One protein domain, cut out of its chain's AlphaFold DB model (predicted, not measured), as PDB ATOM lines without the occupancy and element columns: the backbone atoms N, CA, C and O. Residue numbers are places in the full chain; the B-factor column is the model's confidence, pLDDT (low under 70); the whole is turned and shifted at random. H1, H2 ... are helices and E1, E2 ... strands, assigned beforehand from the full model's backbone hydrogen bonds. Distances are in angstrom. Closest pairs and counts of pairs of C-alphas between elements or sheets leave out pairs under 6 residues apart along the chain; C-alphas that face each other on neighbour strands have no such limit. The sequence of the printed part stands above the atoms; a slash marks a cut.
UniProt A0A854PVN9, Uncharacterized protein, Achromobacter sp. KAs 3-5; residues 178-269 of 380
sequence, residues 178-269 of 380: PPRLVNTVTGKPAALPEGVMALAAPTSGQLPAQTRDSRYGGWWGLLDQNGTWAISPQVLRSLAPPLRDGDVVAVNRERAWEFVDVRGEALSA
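What this domain is: This is residues 178 to 269 of the 380 residues of an uncharacterized protein of Achromobacter sp. KAs 3-5 (UniProt A0A854PVN9). With little regular structure, two small meanders, sheets of successive antiparallel strands, E1-E2-E3-E4 and E5-E6-E7, make a flat row with H1 between. Looped residues 178 to 195 make one end. The printed part has 92 residues, of which the named elements hold only 34, mostly strand by class; it is compact, with a radius of gyration of the C-alphas of 13.0 A and spans of 44 by 32 by 17 A.

Where its parts are: Find C-alpha 196 at (205.389, 178.911, 134.897), where E1, residues 196 to 199, begins; then come E2, 207 to 211, E3, 220 to 223, E4, 229 to 231, H1, 233 to 236, E5, 243 to 245, E6, 248 to 253, 15.3 A from first to last C-alpha, and E7, 256 to 260, which ends at C-alpha 260 at (183.463, 175.729, 136.474).

How they stand to each other: In the strongly twisted first sheet, hairpin E2 and E3 has N 221 and O 209 within hydrogen-bond range, 2.8 A. H1, too short for O i to N i+4 pairs, is on this sheet, closest C-alphas Gly 221 and Pro 233, 3.9 A, and only grazes the other.

The domain as a whole: The printed part has no cut, no long link and no residue under pLDDT 70.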
ATOM      1  N   PRO A 178     212.137 177.684 132.585       89.44
ATOM      2  CA  PRO A 178     210.781 178.048 132.197       89.44
ATOM      3  C   PRO A 178     210.662 178.136 130.664       89.44
ATOM      4  O   PRO A 178     211.639 178.490 129.988       89.44
ATOM      5  N   PRO A 179     209.473 177.853 130.100       94.00
ATOM      6  CA  PRO A 179     209.215 178.053 128.681       94.00
ATOM      7  C   PRO A 179     209.287 179.543 128.320       94.00
ATOM      8  O   PRO A 179     209.299 180.421 129.185       94.00
ATOM      9  N   ARG A 180     209.334 179.846 127.019       92.06
ATOM     10  CA  ARG A 180     209.361 181.228 126.522       92.06
ATOM     11  C   ARG A 180     208.084 181.561 125.769       92.06
ATOM     12  O   ARG A 180     207.667 180.807 124.896       92.06
ATOM     13  N   LEU A 181     207.532 182.732 126.066       91.62
ATOM     14  CA  LEU A 181     206.514 183.375 125.247       91.62
ATOM     15  C   LEU A 181     207.199 184.324 124.257       91.62
ATOM     16  O   LEU A 181     208.156 185.011 124.618       91.62
ATOM     17  N   VAL A 182     206.732 184.363 123.010       92.50
ATOM     18  CA  VAL A 182     207.302 185.213 121.955       92.50
ATOM     19  C   VAL A 182     206.204 186.085 121.373       92.50
ATOM     20  O   VAL A 182     205.159 185.589 120.961       92.50
ATOM     21  N   ASN A 183     206.451 187.390 121.310       89.94
ATOM     22  CA  ASN A 183     205.592 188.308 120.584       89.94
ATOM     23  C   ASN A 183     205.882 188.164 119.082       89.94
ATOM     24  O   ASN A 183     206.963 188.523 118.619       89.94
ATOM     25  N   THR A 184     204.924 187.644 118.319       90.38
ATOM     26  CA  THR A 184     205.104 187.318 116.893       90.38
ATOM     27  C   THR A 184     205.206 188.543 115.986       90.38
ATOM     28  O   THR A 184     205.771 188.440 114.902       90.38
ATOM     29  N   VAL A 185     204.728 189.710 116.431       91.62
ATOM     30  CA  VAL A 185     204.854 190.975 115.688       91.62
ATOM     31  C   VAL A 185     206.284 191.513 115.767       91.62
ATOM     32  O   VAL A 185     206.823 192.010 114.784       91.62
ATOM     33  N   THR A 186     206.911 191.419 116.940       93.69
ATOM     34  CA  THR A 186     208.244 191.996 117.200       93.69
ATOM     35  C   THR A 186     209.382 190.974 117.163       93.69
ATOM     36  O   THR A 186     210.547 191.366 117.145       93.69
ATOM     37  N   GLY A 187     209.066 189.676 117.223       93.81
ATOM     38  CA  GLY A 187     210.025 188.578 117.379       93.81
ATOM     39  C   GLY A 187     210.708 188.514 118.752       93.81
ATOM     40  O   GLY A 187     211.608 187.700 118.949       93.81
ATOM     41  N   LYS A 188     210.328 189.372 119.708       93.12
ATOM     42  CA  LYS A 188     210.984 189.471 121.020       93.12
ATOM     43  C   LYS A 188     210.322 188.562 122.061       93.12
ATOM     44  O   LYS A 188     209.114 188.321 121.976       93.12
ATOM     45  N   PRO A 189     211.077 188.097 123.077       91.94
ATOM     46  CA  PRO A 189     210.486 187.430 124.229       91.94
ATOM     47  C   PRO A 189     209.468 188.341 124.917       91.94
ATOM     48  O   PRO A 189     209.761 189.505 125.195       91.94
ATOM     49  N   ALA A 190     208.288 187.800 125.196       91.56
ATOM     50  CA  ALA A 190     207.310 188.420 126.074       91.56
ATOM     51  C   ALA A 190     207.537 187.950 127.517       91.56
ATOM     52  O   ALA A 190     208.132 186.894 127.757       91.56
ATOM     53  N   ALA A 191     207.079 188.752 128.477       90.69
ATOM     54  CA  ALA A 191     207.122 188.371 129.878       90.69
ATOM     55  C   ALA A 191     206.227 187.149 130.123       90.69
ATOM     56  O   ALA A 191     205.180 186.993 129.497       90.69
ATOM     57  N   LEU A 192     206.659 186.295 131.045       93.38
ATOM     58  CA  LEU A 192     205.897 185.154 131.525       93.38
ATOM     59  C   LEU A 192     205.829 185.247 133.052       93.38
ATOM     60  O   LEU A 192     206.841 185.617 133.658       93.38
ATOM     61  N   PRO A 193     204.685 184.933 133.685       95.06
ATOM     62  CA  PRO A 193     204.595 184.946 135.133       95.06
ATOM     63  C   PRO A 193     205.621 184.007 135.771       95.06
ATOM     64  O   PRO A 193     205.980 182.965 135.213       95.06
ATOM     65  N   GLU A 194     206.090 184.383 136.958       91.19
ATOM     66  CA  GLU A 194     207.034 183.572 137.717       91.19
ATOM     67  C   GLU A 194     206.451 182.182 138.016       91.19
ATOM     68  O   GLU A 194     205.252 182.018 138.244       91.19
ATOM     69  N   GLY A 195     207.311 181.164 137.992       91.38
ATOM     70  CA  GLY A 195     206.932 179.792 138.320       91.38
ATOM     71  C   GLY A 195     206.217 179.034 137.201       91.38
ATOM     72  O   GLY A 195     205.959 177.844 137.379       91.38
ATOM     73  N   VAL A 196     205.935 179.649 136.046       95.56
ATOM     74  CA  VAL A 196     205.389 178.911 134.897       95.56
ATOM     75  C   VAL A 196     206.409 177.886 134.395       95.56
ATOM     76  O   VAL A 196     207.553 178.218 134.088       95.56
ATOM     77  N   MET A 197     205.980 176.628 134.297       95.50
ATOM     78  CA  MET A 197     206.801 175.502 133.845       95.50
ATOM     79  C   MET A 197     206.376 174.912 132.504       95.50
ATOM     80  O   MET A 197     207.186 174.241 131.870       95.50
ATOM     81  N   ALA A 198     205.139 175.149 132.068       95.94
ATOM     82  CA  ALA A 198     204.632 174.634 130.803       95.94
ATOM     83  C   ALA A 198     203.608 175.589 130.183       95.94
ATOM     84  O   ALA A 198     202.929 176.335 130.889       95.94
ATOM     85  N   LEU A 199     203.503 175.533 128.857       96.31
ATOM     86  CA  LEU A 199     202.488 176.206 128.048       96.31
ATOM     87  C   LEU A 199     201.782 175.145 127.200       96.31
ATOM     88  O   LEU A 199     202.432 174.202 126.746       96.31
ATOM     89  N   ALA A 200     200.481 175.301 126.974       96.06
ATOM     90  CA  ALA A 200     199.742 174.497 126.003       96.06
ATOM     91  C   ALA A 200     199.442 175.310 124.736       96.06
ATOM     92  O   ALA A 200     199.740 176.503 124.657       96.06
ATOM     93  N   ALA A 201     198.843 174.658 123.738       92.44
ATOM     94  CA  ALA A 201     198.348 175.352 122.557       92.44
ATOM     95  C   ALA A 201     197.299 176.413 122.957       92.44
ATOM     96  O   ALA A 201     196.493 176.150 123.856       92.44
ATOM     97  N   PRO A 202     197.285 177.591 122.307       91.00
ATOM     98  CA  PRO A 202     196.256 178.591 122.546       91.00
ATOM     99  C   PRO A 202     194.855 178.030 122.295       91.00
ATOM    100  O   PRO A 202     194.615 177.353 121.295       91.00
ATOM    101  N   THR A 203     193.913 178.358 123.173       86.12
ATOM    102  CA  THR A 203     192.504 177.971 123.061       86.12
ATOM    103  C   THR A 203     191.637 179.206 123.267       86.12
ATOM    104  O   THR A 203     191.835 179.971 124.206       86.12
ATOM    105  N   SER A 204     190.693 179.452 122.353       80.88
ATOM    106  CA  SER A 204     189.738 180.571 122.460       80.88
ATOM    107  C   SER A 204     190.393 181.946 122.717       80.88
ATOM    108  O   SER A 204     189.880 182.758 123.483       80.88
ATOM    109  N   GLY A 205     191.556 182.207 122.105       84.06
ATOM    110  CA  GLY A 205     192.290 183.472 122.267       84.06
ATOM    111  C   GLY A 205     193.016 183.640 123.609       84.06
ATOM    112  O   GLY A 205     193.495 184.736 123.897       84.06
ATOM    113  N   GLN A 206     193.108 182.579 124.412       91.56
ATOM    114  CA  GLN A 206     193.863 182.524 125.663       91.56
ATOM    115  C   GLN A 206     194.961 181.472 125.576       91.56
ATOM    116  O   GLN A 206     194.928 180.579 124.727       91.56
ATOM    117  N   LEU A 207     195.953 181.593 126.453       95.81
ATOM    118  CA  LEU A 207     197.097 180.692 126.486       95.81
ATOM    119  C   LEU A 207     197.109 179.922 127.811       95.81
ATOM    120  O   LEU A 207     197.438 180.506 128.847       95.81
ATOM    121  N   PRO A 208     196.768 178.624 127.814       97.75
ATOM    122  CA  PRO A 208     196.891 177.815 129.012       97.75
ATOM    123  C   PRO A 208     198.355 177.698 129.444       97.75
ATOM    124  O   PRO A 208     199.236 177.388 128.634       97.75
ATOM    125  N   ALA A 209     198.604 177.924 130.729       97.88
ATOM    126  CA  ALA A 209     199.935 177.878 131.319       97.88
ATOM    127  C   ALA A 209     199.899 177.185 132.682       97.88
ATOM    128  O   ALA A 209     198.969 177.390 133.461       97.88
ATOM    129  N   GLN A 210     200.922 176.384 132.973       97.94
ATOM    130  CA  GLN A 210     201.032 175.619 134.212       97.94
ATOM    131  C   GLN A 210     202.067 176.241 135.143       97.94
ATOM    132  O   GLN A 210     203.211 176.442 134.724       97.94
ATOM    133  N   THR A 211     201.708 176.492 136.400       96.62
ATOM    134  CA  THR A 211     202.681 176.818 137.451       96.62
ATOM    135  C   THR A 211     203.301 175.563 138.035       96.62
ATOM    136  O   THR A 211     202.701 174.492 138.038       96.62
ATOM    137  N   ARG A 212     204.526 175.695 138.536       93.69
ATOM    138  CA  ARG A 212     205.218 174.634 139.258       93.69
ATOM    139  C   ARG A 212     204.915 174.719 140.749       93.69
ATOM    140  O   ARG A 212     205.452 175.588 141.428       93.69
ATOM    141  N   ASP A 213     204.135 173.766 141.242       89.69
ATOM    142  CA  ASP A 213     203.809 173.618 142.667       89.69
ATOM    143  C   ASP A 213     204.476 172.375 143.288       89.69
ATOM    144  O   ASP A 213     204.566 172.250 144.506       89.69
ATOM    145  N   SER A 214     204.993 171.462 142.459       89.31
ATOM    146  CA  SER A 214     205.766 170.286 142.866       89.31
ATOM    147  C   SER A 214     206.948 170.030 141.924       89.31
ATOM    148  O   SER A 214     207.153 170.723 140.920       89.31
ATOM    149  N   ARG A 215     207.733 168.985 142.215       87.44
ATOM    150  CA  ARG A 215     208.831 168.543 141.343       87.44
ATOM    151  C   ARG A 215     208.348 168.219 139.920       87.44
ATOM    152  O   ARG A 215     209.043 168.531 138.949       87.44
ATOM    153  N   TYR A 216     207.153 167.642 139.792       86.19
ATOM    154  CA  TYR A 216     206.651 167.074 138.535       86.19
ATOM    155  C   TYR A 216     205.452 167.805 137.931       86.19
ATOM    156  O   TYR A 216     205.061 167.480 136.813       86.19
ATOM    157  N   GLY A 217     204.887 168.801 138.609       91.06
ATOM    158  CA  GLY A 217     203.755 169.533 138.060       91.06
ATOM    159  C   GLY A 217     203.269 170.669 138.944       91.06
ATOM    160  O   GLY A 217     203.965 171.152 139.835       91.06
ATOM    161  N   GLY A 218     202.042 171.072 138.676       94.69
ATOM    162  CA  GLY A 218     201.281 172.048 139.436       94.69
ATOM    163  C   GLY A 218     200.006 172.381 138.683       94.69
ATOM    164  O   GLY A 218     199.574 171.614 137.812       94.69
ATOM    165  N   TRP A 219     199.391 173.500 139.024       97.69
ATOM    166  CA  TRP A 219     198.077 173.840 138.495       97.69
ATOM    167  C   TRP A 219     198.155 174.599 137.171       97.69
ATOM    168  O   TRP A 219     199.083 175.369 136.919       97.69
ATOM    169  N   TRP A 220     197.151 174.398 136.322       98.25
ATOM    170  CA  TRP A 220     196.967 175.153 135.089       98.25
ATOM    171  C   TRP A 220     196.038 176.351 135.295       98.25
ATOM    172  O   TRP A 220     194.981 176.234 135.916       98.25
ATOM    173  N   GLY A 221     196.429 177.485 134.721       98.00
ATOM    174  CA  GLY A 221     195.642 178.707 134.584       98.00
ATOM    175  C   GLY A 221     195.524 179.130 133.119       98.00
ATOM    176  O   GLY A 221     195.965 178.419 132.212       98.00
ATOM    177  N   LEU A 222     194.964 180.315 132.891       97.81
ATOM    178  CA  LEU A 222     194.812 180.916 131.566       97.81
ATOM    179  C   LEU A 222     195.479 182.288 131.542       97.81
ATOM    180  O   LEU A 222     195.156 183.154 132.359       97.81
ATOM    181  N   LEU A 223     196.398 182.487 130.600       97.19
ATOM    182  CA  LEU A 223     196.999 183.783 130.313       97.19
ATOM    183  C   LEU A 223     196.175 184.538 129.264       97.19
ATOM    184  O   LEU A 223     195.625 183.940 128.334       97.19
ATOM    185  N   ASP A 224     196.123 185.859 129.409       93.44
ATOM    186  CA  ASP A 224     195.607 186.777 128.400       93.44
ATOM    187  C   ASP A 224     196.618 186.989 127.256       93.44
ATOM    188  O   ASP A 224     197.725 186.446 127.241       93.44
ATOM    189  N   GLN A 225     196.243 187.819 126.281       88.75
ATOM    190  CA  GLN A 225     197.077 188.124 125.112       88.75
ATOM    191  C   GLN A 225     198.372 188.881 125.460       88.75
ATOM    192  O   GLN A 225     199.288 188.934 124.640       88.75
ATOM    193  N   ASN A 226     198.465 189.442 126.669       88.69
ATOM    194  CA  ASN A 226     199.652 190.131 127.168       88.69
ATOM    195  C   ASN A 226     200.580 189.199 127.966       88.69
ATOM    196  O   ASN A 226     201.632 189.641 128.426       88.69
ATOM    197  N   GLY A 227     200.211 187.924 128.136       91.88
ATOM    198  CA  GLY A 227     200.964 186.966 128.943       91.88
ATOM    199  C   GLY A 227     200.750 187.134 130.450       91.88
ATOM    200  O   GLY A 227     201.579 186.682 131.234       91.88
ATOM    201  N   THR A 228     199.666 187.781 130.875       94.88
ATOM    202  CA  THR A 228     199.295 187.947 132.289       94.88
ATOM    203  C   THR A 228     198.145 187.013 132.657       94.88
ATOM    204  O   THR A 228     197.393 186.589 131.786       94.88
ATOM    205  N   TRP A 229     197.995 186.644 133.932       96.88
ATOM    206  CA  TRP A 229     196.921 185.735 134.347       96.88
ATOM    207  C   TRP A 229     195.537 186.362 134.130       96.88
ATOM    208  O   TRP A 229     195.145 187.264 134.864       96.88
ATOM    209  N   ALA A 230     194.780 185.830 133.169       96.31
ATOM    210  CA  ALA A 230     193.351 186.095 133.023       96.31
ATOM    211  C   ALA A 230     192.552 185.324 134.082       96.31
ATOM    212  O   ALA A 230     191.616 185.857 134.672       96.31
ATOM    213  N   ILE A 231     192.943 184.069 134.331       97.75
ATOM    214  CA  ILE A 231     192.474 183.260 135.458       97.75
ATOM    215  C   ILE A 231     193.688 182.540 136.039       97.75
ATOM    216  O   ILE A 231     194.400 181.834 135.319       97.75
ATOM    217  N   SER A 232     193.950 182.734 137.331       97.50
ATOM    218  CA  SER A 232     195.131 182.151 137.962       97.50
ATOM    219  C   SER A 232     194.989 180.634 138.151       97.50
ATOM    220  O   SER A 232     193.878 180.117 138.323       97.50
ATOM    221  N   PRO A 233     196.108 179.895 138.184       97.94
ATOM    222  CA  PRO A 233     196.090 178.460 138.444       97.94
ATOM    223  C   PRO A 233     195.441 178.074 139.778       97.94
ATOM    224  O   PRO A 233     194.813 177.026 139.874       97.94
ATOM    225  N   GLN A 234     195.548 178.922 140.805       96.69
ATOM    226  CA  GLN A 234     194.991 178.658 142.137       96.69
ATOM    227  C   GLN A 234     193.459 178.726 142.164       96.69
ATOM    228  O   GLN A 234     192.848 178.085 143.021       96.69
ATOM    229  N   VAL A 235     192.861 179.488 141.241       98.06
ATOM    230  CA  VAL A 235     191.407 179.563 141.046       98.06
ATOM    231  C   VAL A 235     190.909 178.294 140.359       98.06
ATOM    232  O   VAL A 235     189.977 177.650 140.833       98.06
ATOM    233  N   LEU A 236     191.559 177.889 139.264       98.00
ATOM    234  CA  LEU A 236     191.101 176.738 138.486       98.00
ATOM    235  C   LEU A 236     191.465 175.398 139.127       98.00
ATOM    236  O   LEU A 236     190.663 174.471 139.057       98.00
ATOM    237  N   ARG A 237     192.646 175.279 139.745       97.50
ATOM    238  CA  ARG A 237     193.205 174.024 140.284       97.50
ATOM    239  C   ARG A 237     193.096 172.857 139.298       97.50
ATOM    240  O   ARG A 237     192.754 171.742 139.674       97.50
ATOM    241  N   SER A 238     193.355 173.128 138.021       97.88
ATOM    242  CA  SER A 238     193.268 172.122 136.962       97.88
ATOM    243  C   SER A 238     194.598 171.382 136.803       97.88
ATOM    244  O   SER A 238     195.647 172.020 136.731       97.88
ATOM    245  N   LEU A 239     194.569 170.050 136.722       96.94
ATOM    246  CA  LEU A 239     195.720 169.175 136.448       96.94
ATOM    247  C   LEU A 239     196.068 169.094 134.955       96.94
ATOM    248  O   LEU A 239     197.175 168.693 134.599       96.94
ATOM    249  N   ALA A 240     195.136 169.492 134.087       97.06
ATOM    250  CA  ALA A 240     195.292 169.527 132.635       97.06
ATOM    251  C   ALA A 240     195.037 170.945 132.088       97.06
ATOM    252  O   ALA A 240     194.399 171.747 132.781       97.06
ATOM    253  N   PRO A 241     195.487 171.266 130.859       97.62
ATOM    254  CA  PRO A 241     195.194 172.549 130.227       97.62
ATOM    255  C   PRO A 241     193.681 172.830 130.202       97.62
ATOM    256  O   PRO A 241     192.940 172.048 129.602       97.62
ATOM    257  N   PRO A 242     193.199 173.905 130.851       97.88
ATOM    258  CA  PRO A 242     191.784 174.239 130.861       97.88
ATOM    259  C   PRO A 242     191.306 174.677 129.476       97.88
ATOM    260  O   PRO A 242     192.043 175.291 128.699       97.88
ATOM    261  N   LEU A 243     190.037 174.393 129.190       96.44
ATOM    262  CA  LEU A 243     189.356 174.831 127.974       96.44
ATOM    263  C   LEU A 243     188.303 175.859 128.362       96.44
ATOM    264  O   LEU A 243     187.466 175.577 129.211       96.44
ATOM    265  N   ARG A 244     188.322 177.041 127.746       95.38
ATOM    266  CA  ARG A 244     187.368 178.110 128.060       95.38
ATOM    267  C   ARG A 244     186.467 178.437 126.879       95.38
ATOM    268  O   ARG A 244     186.936 178.548 125.742       95.38
ATOM    269  N   ASP A 245     185.198 178.671 127.187       93.94
ATOM    270  CA  ASP A 245     184.227 179.289 126.297       93.94
ATOM    271  C   ASP A 245     183.320 180.250 127.070       93.94
ATOM    272  O   ASP A 245     182.563 179.837 127.947       93.94
ATOM    273  N   GLY A 246     183.427 181.548 126.779       92.31
ATOM    274  CA  GLY A 246     182.736 182.583 127.547       92.31
ATOM    275  C   GLY A 246     183.067 182.499 129.041       92.31
ATOM    276  O   GLY A 246     184.234 182.623 129.434       92.31
ATOM    277  N   ASP A 247     182.036 182.278 129.855       94.50
ATOM    278  CA  ASP A 247     182.136 182.150 131.314       94.50
ATOM    279  C   ASP A 247     182.253 180.698 131.798       94.50
ATOM    280  O   ASP A 247     182.396 180.465 132.995       94.50
ATOM    281  N   VAL A 248     182.231 179.728 130.880       97.25
ATOM    282  CA  VAL A 248     182.362 178.299 131.174       97.25
ATOM    283  C   VAL A 248     183.805 177.863 130.953       97.25
ATOM    284  O   VAL A 248     184.391 178.083 129.887       97.25
ATOM    285  N   VAL A 249     184.387 177.207 131.953       97.94
ATOM    286  CA  VAL A 249     185.744 176.661 131.900       97.94
ATOM    287  C   VAL A 249     185.700 175.174 132.236       97.94
ATOM    288  O   VAL A 249     185.279 174.791 133.321       97.94
ATOM    289  N   ALA A 250     186.164 174.324 131.324       98.06
ATOM    290  CA  ALA A 250     186.422 172.924 131.624       98.06
ATOM    291  C   ALA A 250     187.781 172.796 132.319       98.06
ATOM    292  O   ALA A 250     188.808 173.226 131.779       98.06
ATOM    293  N   VAL A 251     187.791 172.188 133.501       98.44
ATOM    294  CA  VAL A 251     188.991 171.927 134.306       98.44
ATOM    295  C   VAL A 251     189.087 170.441 134.624       98.44
ATOM    296  O   VAL A 251     188.073 169.754 134.701       98.44
ATOM    297  N   ASN A 252     190.302 169.930 134.813       98.00
ATOM    298  CA  ASN A 252     190.524 168.550 135.235       98.00
ATOM    299  C   ASN A 252     190.946 168.523 136.707       98.00
ATOM    300  O   ASN A 252     192.061 168.932 137.032       98.00
ATOM    301  N   ARG A 253     190.076 168.047 137.599       96.75
ATOM    302  CA  ARG A 253     190.362 167.888 139.032       96.75
ATOM    303  C   ARG A 253     190.158 166.434 139.428       96.75
ATOM    304  O   ARG A 253     189.241 165.772 138.950       96.75
ATOM    305  N   GLU A 254     191.038 165.919 140.285       93.19
ATOM    306  CA  GLU A 254     190.975 164.526 140.769       93.19
ATOM    307  C   GLU A 254     190.893 163.491 139.628       93.19
ATOM    308  O   GLU A 254     190.230 162.466 139.748       93.19
ATOM    309  N   ARG A 255     191.578 163.759 138.506       91.94
ATOM    310  CA  ARG A 255     191.588 162.921 137.291       91.94
ATOM    311  C   ARG A 255     190.242 162.812 136.561       91.94
ATOM    312  O   ARG A 255     190.102 161.945 135.705       91.94
ATOM    313  N   ALA A 256     189.300 163.713 136.820       96.19
ATOM    314  CA  ALA A 256     188.065 163.852 136.057       96.19
ATOM    315  C   ALA A 256     187.870 165.303 135.609       96.19
ATOM    316  O   ALA A 256     188.321 166.243 136.261       96.19
ATOM    317  N   TRP A 257     187.200 165.489 134.481       97.75
ATOM    318  CA  TRP A 257     186.808 166.803 134.000       97.75
ATOM    319  C   TRP A 257     185.511 167.264 134.662       97.75
ATOM    320  O   TRP A 257     184.608 166.466 134.895       97.75
ATOM    321  N   GLU A 258     185.417 168.558 134.926       97.81
ATOM    322  CA  GLU A 258     184.220 169.248 135.405       97.81
ATOM    323  C   GLU A 258     184.147 170.637 134.753       97.81
ATOM    324  O   GLU A 258     185.153 171.148 134.244       97.81
ATOM    325  N   PHE A 259     182.969 171.255 134.782       98.31
ATOM    326  CA  PHE A 259     182.789 172.632 134.335       98.31
ATOM    327  C   PHE A 259     182.684 173.576 135.528       98.31
ATOM    328  O   PHE A 259     181.901 173.351 136.450       98.31
ATOM    329  N   VAL A 260     183.448 174.662 135.475       98.62
ATOM    330  CA  VAL A 260     183.463 175.729 136.474       98.62
ATOM    331  C   VAL A 260     183.238 177.085 135.818       98.62
ATOM    332  O   VAL A 260     183.430 177.244 134.611       98.62
ATOM    333  N   ASP A 261     182.842 178.070 136.614       98.00
ATOM    334  CA  ASP A 261     182.830 179.463 136.190       98.00
ATOM    335  C   ASP A 261     184.249 180.073 136.211       98.00
ATOM    336  O   ASP A 261     185.234 179.453 136.624       98.00
ATOM    337  N   VAL A 262     184.377 181.337 135.800       97.00
ATOM    338  CA  VAL A 262     185.670 182.051 135.796       97.00
ATOM    339  C   VAL A 262     186.264 182.292 137.193       97.00
ATOM    340  O   VAL A 262     187.434 182.660 137.303       97.00
ATOM    341  N   ARG A 263     185.480 182.086 138.258       98.06
ATOM    342  CA  ARG A 263     185.899 182.155 139.667       98.06
ATOM    343  C   ARG A 263     186.236 180.766 140.226       98.06
ATOM    344  O   ARG A 263     186.607 180.663 141.394       98.06
ATOM    345  N   GLY A 264     186.175 179.722 139.398       97.75
ATOM    346  CA  GLY A 264     186.507 178.347 139.758       97.75
ATOM    347  C   GLY A 264     185.391 177.601 140.492       97.75
ATOM    348  O   GLY A 264     185.648 176.487 140.965       97.75
ATOM    349  N   GLU A 265     184.190 178.182 140.581       98.19
ATOM    350  CA  GLU A 265     183.010 177.579 141.208       98.19
ATOM    351  C   GLU A 265     182.377 176.557 140.261       98.19
ATOM    352  O   GLU A 265     182.176 176.844 139.083       98.19
ATOM    353  N   ALA A 266     182.064 175.360 140.763       97.75
ATOM    354  CA  ALA A 266     181.452 174.305 139.957       97.75
ATOM    355  C   ALA A 266     180.079 174.738 139.416       97.75
ATOM    356  O   ALA A 266     179.223 175.203 140.169       97.75
ATOM    357  N   LEU A 267     179.873 174.561 138.110       97.69
ATOM    358  CA  LEU A 267     178.611 174.865 137.427       97.69
ATOM    359  C   LEU A 267     177.617 173.699 137.495       97.69
ATOM    360  O   LEU A 267     176.412 173.906 137.358       97.69
ATOM    361  N   SER A 268     178.106 172.476 137.710       92.50
ATOM    362  CA  SER A 268     177.291 171.290 137.972       92.50
ATOM    363  C   SER A 268     178.068 170.268 138.814       92.50
ATOM    364  O   SER A 268     179.268 170.420 139.038       92.50
ATOM    365  N   ALA A 269     177.376 169.230 139.291       92.06
ATOM    366  CA  ALA A 269     177.996 168.099 139.986       92.06
ATOM    367  C   ALA A 269     178.522 167.010 139.029       92.06
ATOM    368  O   ALA A 269     179.128 166.039 139.482       92.06
TER     369      ALA A 269